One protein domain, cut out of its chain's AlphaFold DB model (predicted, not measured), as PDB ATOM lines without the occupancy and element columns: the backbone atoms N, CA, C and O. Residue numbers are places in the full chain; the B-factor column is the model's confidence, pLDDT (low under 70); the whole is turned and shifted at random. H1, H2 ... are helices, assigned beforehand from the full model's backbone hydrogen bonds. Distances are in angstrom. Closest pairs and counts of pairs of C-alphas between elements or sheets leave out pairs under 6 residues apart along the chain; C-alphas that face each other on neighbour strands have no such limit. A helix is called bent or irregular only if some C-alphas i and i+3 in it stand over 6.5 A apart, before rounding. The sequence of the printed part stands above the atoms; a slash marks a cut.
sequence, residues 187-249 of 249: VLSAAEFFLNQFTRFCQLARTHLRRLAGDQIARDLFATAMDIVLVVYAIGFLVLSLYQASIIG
ATOM      1  N   VAL A 187      79.495  30.311 111.781       75.12
ATOM      2  CA  VAL A 187      78.752  29.183 112.362       75.12
ATOM      3  C   VAL A 187      78.086  28.368 111.257       75.12
ATOM      4  O   VAL A 187      78.224  27.147 111.237       75.12
ATOM      5  N   LEU A 188      77.429  29.036 110.304       78.75
ATOM      6  CA  LEU A 188      76.783  28.372 109.175       78.75
ATOM      7  C   LEU A 188      77.804  27.621 108.307       78.75
ATOM      8  O   LEU A 188      77.603  26.454 107.994       78.75
ATOM      9  N   SER A 189      78.937  28.255 107.989       79.44
ATOM     10  CA  SER A 189      79.994  27.641 107.177       79.44
ATOM     11  C   SER A 189      80.644  26.436 107.873       79.44
ATOM     12  O   SER A 189      80.895  25.407 107.242       79.44
ATOM     13  N   ALA A 190      80.856  26.512 109.191       75.88
ATOM     14  CA  ALA A 190      81.336  25.377 109.974       75.88
ATOM     15  C   ALA A 190      80.309  24.230 110.009       75.88
ATOM     16  O   ALA A 190      80.683  23.063 109.861       75.88
ATOM     17  N   ALA A 191      79.019  24.550 110.151       76.38
ATOM     18  CA  ALA A 191      77.943  23.565 110.109       76.38
ATOM     19  C   ALA A 191      77.841  22.887 108.733       76.38
ATOM     20  O   ALA A 191      77.703  21.667 108.665       76.38
ATOM     21  N   GLU A 192      77.981  23.633 107.636       82.81
ATOM     22  CA  GLU A 192      78.014  23.077 106.277       82.81
ATOM     23  C   GLU A 192      79.179  22.107 106.082       82.81
ATOM     24  O   GLU A 192      78.992  21.007 105.551       82.81
ATOM     25  N   PHE A 193      80.379  22.474 106.542       81.00
ATOM     26  CA  PHE A 193      81.531  21.578 106.493       81.00
ATOM     27  C   PHE A 193      81.257  20.292 107.277       81.00
ATOM     28  O   PHE A 193      81.504  19.193 106.775       81.00
ATOM     29  N   PHE A 194      80.684  20.420 108.475       78.75
ATOM     30  CA  PHE A 194      80.336  19.281 109.316       78.75
ATOM     31  C   PHE A 194      79.295  18.368 108.653       78.75
ATOM     32  O   PHE A 194      79.509  17.160 108.575       78.75
ATOM     33  N   LEU A 195      78.216  18.927 108.100       80.00
ATOM     34  CA  LEU A 195      77.182  18.171 107.385       80.00
ATOM     35  C   LEU A 195      77.739  17.457 106.151       80.00
ATOM     36  O   LEU A 195      77.365  16.312 105.879       80.00
ATOM     37  N   ASN A 196      78.671  18.081 105.427       84.25
ATOM     38  CA  ASN A 196      79.340  17.446 104.292       84.25
ATOM     39  C   ASN A 196      80.186  16.243 104.725       84.25
ATOM     40  O   ASN A 196      80.111  15.179 104.104       84.25
ATOM     41  N   GLN A 197      80.969  16.377 105.800       81.69
ATOM     42  CA  GLN A 197      81.756  15.259 106.330       81.69
ATOM     43  C   GLN A 197      80.860  14.155 106.891       81.69
ATOM     44  O   GLN A 197      81.087  12.976 106.615       81.69
ATOM     45  N   PHE A 198      79.796  14.528 107.599       78.69
ATOM     46  CA  PHE A 198      78.813  13.590 108.122       78.69
ATOM     47  C   PHE A 198      78.121  12.816 106.997       78.69
ATOM     48  O   PHE A 198      78.009  11.597 107.064       78.69
ATOM     49  N   THR A 199      77.754  13.484 105.902       81.56
ATOM     50  CA  THR A 199      77.153  12.831 104.730       81.56
ATOM     51  C   THR A 199      78.099  11.799 104.117       81.56
ATOM     52  O   THR A 199      77.675  10.686 103.800       81.56
ATOM     53  N   ARG A 200      79.394  12.122 103.988       85.12
ATOM     54  CA  ARG A 200      80.410  11.165 103.513       85.12
ATOM     55  C   ARG A 200      80.545   9.974 104.454       85.12
ATOM     56  O   ARG A 200      80.590   8.833 103.994       85.12
ATOM     57  N   PHE A 201      80.555  10.231 105.758       80.81
ATOM     58  CA  PHE A 201      80.596   9.180 106.765       80.81
ATOM     59  C   PHE A 201      79.357   8.280 106.691       80.81
ATOM     60  O   PHE A 201      79.493   7.061 106.647       80.81
ATOM     61  N   CYS A 202      78.157   8.847 106.562       78.94
ATOM     62  CA  CYS A 202      76.920   8.087 106.382       78.94
ATOM     63  C   CYS A 202      76.927   7.249 105.102       78.94
ATOM     64  O   CYS A 202      76.411   6.135 105.105       78.94
ATOM     65  N   GLN A 203      77.504   7.747 104.006       83.19
ATOM     66  CA  GLN A 203      77.642   6.966 102.775       83.19
ATOM     67  C   GLN A 203      78.562   5.760 102.975       83.19
ATOM     68  O   GLN A 203      78.208   4.659 102.554       83.19
ATOM     69  N   LEU A 204      79.693   5.946 103.661       83.94
ATOM     70  CA  LEU A 204      80.609   4.862 104.011       83.94
ATOM     71  C   LEU A 204      79.940   3.857 104.963       83.94
ATOM     72  O   LEU A 204      79.938   2.656 104.714       83.94
ATOM     73  N   ALA A 205      79.283   4.343 106.015       76.12
ATOM     74  CA  ALA A 205      78.525   3.503 106.936       76.12
ATOM     75  C   ALA A 205      77.437   2.714 106.196       76.12
ATOM     76  O   ALA A 205      77.266   1.525 106.443       76.12
ATOM     77  N   ARG A 206      76.750   3.330 105.225       80.50
ATOM     78  CA  ARG A 206      75.706   2.688 104.416       80.50
ATOM     79  C   ARG A 206      76.250   1.589 103.505       80.50
ATOM     80  O   ARG A 206      75.562   0.586 103.316       80.50
ATOM     81  N   THR A 207      77.432   1.748 102.911       84.56
ATOM     82  CA  THR A 207      78.040   0.675 102.103       84.56
ATOM     83  C   THR A 207      78.469  -0.494 102.982       84.56
ATOM     84  O   THR A 207      78.203  -1.641 102.619       84.56
ATOM     85  N   HIS A 208      79.021  -0.220 104.167       78.75
ATOM     86  CA  HIS A 208      79.311  -1.244 105.174       78.75
ATOM     87  C   HIS A 208      78.040  -1.956 105.655       78.75
ATOM     88  O   HIS A 208      77.996  -3.182 105.659       78.75
ATOM     89  N   LEU A 209      76.978  -1.207 105.958       72.38
ATOM     90  CA  LEU A 209      75.673  -1.737 106.353       72.38
ATOM     91  C   LEU A 209      75.047  -2.607 105.268       72.38
ATOM     92  O   LEU A 209      74.535  -3.674 105.574       72.38
ATOM     93  N   ARG A 210      75.114  -2.199 103.994       78.38
ATOM     94  CA  ARG A 210      74.638  -3.037 102.880       78.38
ATOM     95  C   ARG A 210      75.405  -4.344 102.768       78.38
ATOM     96  O   ARG A 210      74.809  -5.348 102.399       78.38
ATOM     97  N   ARG A 211      76.705  -4.324 103.060       77.38
ATOM     98  CA  ARG A 211      77.535  -5.528 103.049       77.38
ATOM     99  C   ARG A 211      77.190  -6.455 104.219       77.38
ATOM    100  O   ARG A 211      77.108  -7.654 104.007       77.38
ATOM    101  N   LEU A 212      76.921  -5.898 105.401       69.62
ATOM    102  CA  LEU A 212      76.478  -6.632 106.596       69.62
ATOM    103  C   LEU A 212      75.041  -7.164 106.483       69.62
ATOM    104  O   LEU A 212      74.747  -8.246 106.967       69.62
ATOM    105  N   ALA A 213      74.149  -6.439 105.806       67.62
ATOM    106  CA  ALA A 213      72.746  -6.823 105.642       67.62
ATOM    107  C   ALA A 213      72.542  -8.105 104.813       67.62
ATOM    108  O   ALA A 213      71.472  -8.703 104.888       67.62
ATOM    109  N   GLY A 214      73.534  -8.505 104.008       73.06
ATOM    110  CA  GLY A 214      73.496  -9.756 103.244       73.06
ATOM    111  C   GLY A 214      73.663 -11.005 104.116       73.06
ATOM    112  O   GLY A 214      73.066 -12.035 103.815       73.06
ATOM    113  N   ASP A 215      74.393 -10.891 105.227       70.19
ATOM    114  CA  ASP A 215      74.650 -11.983 106.164       70.19
ATOM    115  C   ASP A 215      73.708 -11.854 107.363       70.19
ATOM    116  O   ASP A 215      74.095 -11.278 108.365       70.19
ATOM    117  N   GLN A 216      72.455 -12.312 107.230       55.50
ATOM    118  CA  GLN A 216      71.473 -12.743 108.260       55.50
ATOM    119  C   GLN A 216      71.516 -12.209 109.725       55.50
ATOM    120  O   GLN A 216      70.918 -12.802 110.622       55.50
ATOM    121  N   ILE A 217      72.109 -11.050 109.996       66.62
ATOM    122  CA  ILE A 217      72.278 -10.445 111.318       66.62
ATOM    123  C   ILE A 217      71.435  -9.167 111.341       66.62
ATOM    124  O   ILE A 217      71.908  -8.032 111.319       66.62
ATOM    125  N   ALA A 218      70.117  -9.359 111.368       70.62
ATOM    126  CA  ALA A 218      69.166  -8.254 111.458       70.62
ATOM    127  C   ALA A 218      69.258  -7.507 112.807       70.62
ATOM    128  O   ALA A 218      68.932  -6.323 112.877       70.62
ATOM    129  N   ARG A 219      69.725  -8.173 113.877       72.75
ATOM    130  CA  ARG A 219      69.860  -7.565 115.214       72.75
ATOM    131  C   ARG A 219      70.984  -6.538 115.288       72.75
ATOM    132  O   ARG A 219      70.733  -5.434 115.761       72.75
ATOM    133  N   ASP A 220      72.170  -6.857 114.778       76.81
ATOM    134  CA  ASP A 220      73.296  -5.915 114.837       76.81
ATOM    135  C   ASP A 220      73.083  -4.746 113.875       76.81
ATOM    136  O   ASP A 220      73.478  -3.620 114.177       76.81
ATOM    137  N   LEU A 221      72.366  -4.981 112.770       77.81
ATOM    138  CA  LEU A 221      71.915  -3.929 111.862       77.81
ATOM    139  C   LEU A 221      70.927  -2.974 112.538       77.81
ATOM    140  O   LEU A 221      71.036  -1.761 112.380       77.81
ATOM    141  N   PHE A 222      69.974  -3.500 113.310       80.06
ATOM    142  CA  PHE A 222      69.029  -2.670 114.056       80.06
ATOM    143  C   PHE A 222      69.731  -1.871 115.160       80.06
ATOM    144  O   PHE A 222      69.461  -0.683 115.316       80.06
ATOM    145  N   ALA A 223      70.678  -2.489 115.874       82.88
ATOM    146  CA  ALA A 223      71.477  -1.810 116.889       82.88
ATOM    147  C   ALA A 223      72.314  -0.664 116.290       82.88
ATOM    148  O   ALA A 223      72.288   0.448 116.812       82.88
ATOM    149  N   THR A 224      72.982  -0.891 115.153       80.94
ATOM    150  CA  THR A 224      73.744   0.171 114.465       80.94
ATOM    151  C   THR A 224      72.848   1.243 113.855       80.94
ATOM    152  O   THR A 224      73.183   2.422 113.915       80.94
ATOM    153  N   ALA A 225      71.696   0.879 113.290       82.31
ATOM    154  CA  ALA A 225      70.741   1.858 112.778       82.31
ATOM    155  C   ALA A 225      70.204   2.763 113.898       82.31
ATOM    156  O   ALA A 225      70.132   3.977 113.716       82.31
ATOM    157  N   MET A 226      69.881   2.190 115.061       85.00
ATOM    158  CA  MET A 226      69.462   2.946 116.245       85.00
ATOM    159  C   MET A 226      70.557   3.895 116.736       85.00
ATOM    160  O   MET A 226      70.257   5.046 117.045       85.00
ATOM    161  N   ASP A 227      71.815   3.454 116.751       85.00
ATOM    162  CA  ASP A 227      72.945   4.293 117.159       85.00
ATOM    163  C   ASP A 227      73.136   5.490 116.211       85.00
ATOM    164  O   ASP A 227      73.247   6.637 116.643       85.00
ATOM    165  N   ILE A 228      73.027   5.265 114.897       81.06
ATOM    166  CA  ILE A 228      73.073   6.350 113.902       81.06
ATOM    167  C   ILE A 228      71.933   7.353 114.126       81.06
ATOM    168  O   ILE A 228      72.163   8.563 114.073       81.06
ATOM    169  N   VAL A 229      70.709   6.881 114.385       85.81
ATOM    170  CA  VAL A 229      69.559   7.760 114.659       85.81
ATOM    171  C   VAL A 229      69.789   8.584 115.926       85.81
ATOM    172  O   VAL A 229      69.526   9.787 115.916       85.81
ATOM    173  N   LEU A 230      70.328   7.978 116.987       83.31
ATOM    174  CA  LEU A 230      70.657   8.682 118.227       83.31
ATOM    175  C   LEU A 230      71.724   9.758 118.012       83.31
ATOM    176  O   LEU A 230      71.567  10.870 118.512       83.31
ATOM    177  N   VAL A 231      72.761   9.475 117.221       84.56
ATOM    178  CA  VAL A 231      73.800  10.459 116.878       84.56
ATOM    179  C   VAL A 231      73.207  11.640 116.109       84.56
ATOM    180  O   VAL A 231      73.471  12.791 116.453       84.56
ATOM    181  N   VAL A 232      72.363  11.383 115.104       84.44
ATOM    182  CA  VAL A 232      71.686  12.450 114.346       84.44
ATOM    183  C   VAL A 232      70.786  13.282 115.259       84.44
ATOM    184  O   VAL A 232      70.797  14.510 115.175       84.44
ATOM    185  N   TYR A 233      70.041  12.633 116.154       91.31
ATOM    186  CA  TYR A 233      69.166  13.318 117.100       91.31
ATOM    187  C   TYR A 233      69.959  14.194 118.074       91.31
ATOM    188  O   TYR A 233      69.599  15.349 118.292       91.31
ATOM    189  N   ALA A 234      71.077  13.692 118.602       85.62
ATOM    190  CA  ALA A 234      71.963  14.448 119.482       85.62
ATOM    191  C   ALA A 234      72.570  15.671 118.776       85.62
ATOM    192  O   ALA A 234      72.588  16.760 119.349       85.62
ATOM    193  N   ILE A 235      73.007  15.526 117.519       82.69
ATOM    194  CA  ILE A 235      73.508  16.648 116.707       82.69
ATOM    195  C   ILE A 235      72.394  17.674 116.466       82.69
ATOM    196  O   ILE A 235      72.616  18.870 116.650       82.69
ATOM    197  N   GLY A 236      71.191  17.228 116.097       83.25
ATOM    198  CA  GLY A 236      70.040  18.110 115.901       83.25
ATOM    199  C   GLY A 236      69.676  18.879 117.172       83.25
ATOM    200  O   GLY A 236      69.502  20.096 117.130       83.25
ATOM    201  N   PHE A 237      69.642  18.193 118.315       87.50
ATOM    202  CA  PHE A 237      69.393  18.808 119.617       87.50
ATOM    203  C   PHE A 237      70.477  19.825 119.988       87.50
ATOM    204  O   PHE A 237      70.162  20.902 120.494       87.50
ATOM    205  N   LEU A 238      71.746  19.531 119.690       83.56
ATOM    206  CA  LEU A 238      72.865  20.449 119.905       83.56
ATOM    207  C   LEU A 238      72.710  21.718 119.065       83.56
ATOM    208  O   LEU A 238      72.835  22.813 119.606       83.56
ATOM    209  N   VAL A 239      72.387  21.592 117.775       79.69
ATOM    210  CA  VAL A 239      72.167  22.746 116.884       79.69
ATOM    211  C   VAL A 239      70.986  23.594 117.360       79.69
ATOM    212  O   VAL A 239      71.112  24.814 117.439       79.69
ATOM    213  N   LEU A 240      69.866  22.966 117.734       82.81
ATOM    214  CA  LEU A 240      68.699  23.669 118.282       82.81
ATOM    215  C   LEU A 240      69.035  24.394 119.590       82.81
ATOM    216  O   LEU A 240      68.635  25.542 119.775       82.81
ATOM    217  N   SER A 241      69.813  23.758 120.465       85.19
ATOM    218  CA  SER A 241      70.262  24.356 121.726       85.19
ATOM    219  C   SER A 241      71.193  25.547 121.485       85.19
ATOM    220  O   SER A 241      71.041  26.588 122.121       85.19
ATOM    221  N   LEU A 242      72.124  25.432 120.529       79.62
ATOM    222  CA  LEU A 242      73.035  26.516 120.151       79.62
ATOM    223  C   LEU A 242      72.269  27.709 119.563       79.62
ATOM    224  O   LEU A 242      72.581  28.860 119.858       79.62
ATOM    225  N   TYR A 243      71.243  27.426 118.758       80.44
ATOM    226  CA  TYR A 243      70.376  28.439 118.167       80.44
ATOM    227  C   TYR A 243      69.568  29.191 119.231       80.44
ATOM    228  O   TYR A 243      69.558  30.419 119.233       80.44
ATOM    229  N   GLN A 244      68.955  28.478 120.182       83.75
ATOM    230  CA  GLN A 244      68.235  29.108 121.294       83.75
ATOM    231  C   GLN A 244      69.164  29.965 122.162       83.75
ATOM    232  O   GLN A 244      68.825  31.105 122.476       83.75
ATOM    233  N   ALA A 245      70.358  29.458 122.482       79.25
ATOM    234  CA  ALA A 245      71.367  30.211 123.222       79.25
ATOM    235  C   ALA A 245      71.816  31.482 122.480       79.25
ATOM    236  O   ALA A 245      72.080  32.496 123.117       79.25
ATOM    237  N   SER A 246      71.856  31.457 121.144       77.94
ATOM    238  CA  SER A 246      72.215  32.618 120.324       77.94
ATOM    239  C   SER A 246      71.123  33.687 120.231       77.94
ATOM    240  O   SER A 246      71.447  34.816 119.873       77.94
ATOM    241  N   ILE A 247      69.852  33.352 120.469       78.81
ATOM    242  CA  ILE A 247      68.739  34.318 120.401       78.81
ATOM    243  C   ILE A 247      68.504  34.995 121.751       78.81
ATOM    244  O   ILE A 247      68.128  36.162 121.795       78.81
ATOM    245  N   ILE A 248      68.682  34.248 122.841       81.50
ATOM    246  CA  ILE A 248      68.390  34.703 124.209       81.50
ATOM    247  C   ILE A 248      69.605  35.353 124.898       81.50
ATOM    248  O   ILE A 248      69.428  36.020 125.918       81.50
ATOM    249  N   GLY A 249      70.814  35.153 124.363       54.88
ATOM    250  CA  GLY A 249      72.076  35.675 124.903       54.88
ATOM    251  C   GLY A 249      72.462  37.071 124.431       54.88
ATOM    252  O   GLY A 249      72.075  37.461 123.309       54.88
TER     253      GLY A 249
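Overview. This is residues 187 to 249 of the 249 residues of the protein "SFRICE_024204" of Spodoptera frugiperda (UniProt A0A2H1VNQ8). Two long helices, H1 and H2, run side by side in opposite ways like the two legs of a narrow, flat U, joined at one end by residues 213 to 217. The legs are loosely paired: they come closest near the joined end, at Leu 209 and Leu 221, while residues 192 to 197 of H1 and residues 233 to 238 and 240 to 248 of H2 stand free. The printed part has 63 residues with two named helices, H1 then H2 along the chain, and no named strand; the class is all helix. The whole is only just loose, close to extended, with a radius of gyration of the C-alphas of 15.4 A, and its outline is a rod spanning 51 by 20 by 6 A.

Along the chain. H1 is residues 187 to 212, 36.3 A from first to last C-alpha. It begins at C-alpha 187, at (78.752, 29.183, 112.362), and ends at C-alpha 212, at (76.478, -6.632, 106.596). H2 is residues 218 to 248, 44.8 A long by the same measure, and ends at C-alpha 248, at (68.390, 34.703, 124.209). Neither helix is bent.

Arrangement. H1 and H2 are close but not clearly touching, with 2 pairs of C-alphas within 8 A. Their closest C-alphas, those of Leu 209 and Leu 221, are 7.0 A apart. Their lines stand at a shallow tilt of 6 degrees, opposite ways, and their centres are 13.5 A apart. The link between them, 5 residues, is tight. In H1 and H2 every O i to N i+4 pair is within hydrogen-bond range.

Size, cuts and confidence. The two C-alphas farthest apart, those of Asp 215 and Gly 249, are 51.3 A apart. Residues 192 to 197, 214 to 219, 233 to 238 and 240 to 249 stand free. The printed part has no cut and ends at Gly 249, the chain's last residue. The mean pLDDT of the printed part is 79.2, and residues 212 to 213, 216 to 217 and 249 are under 70.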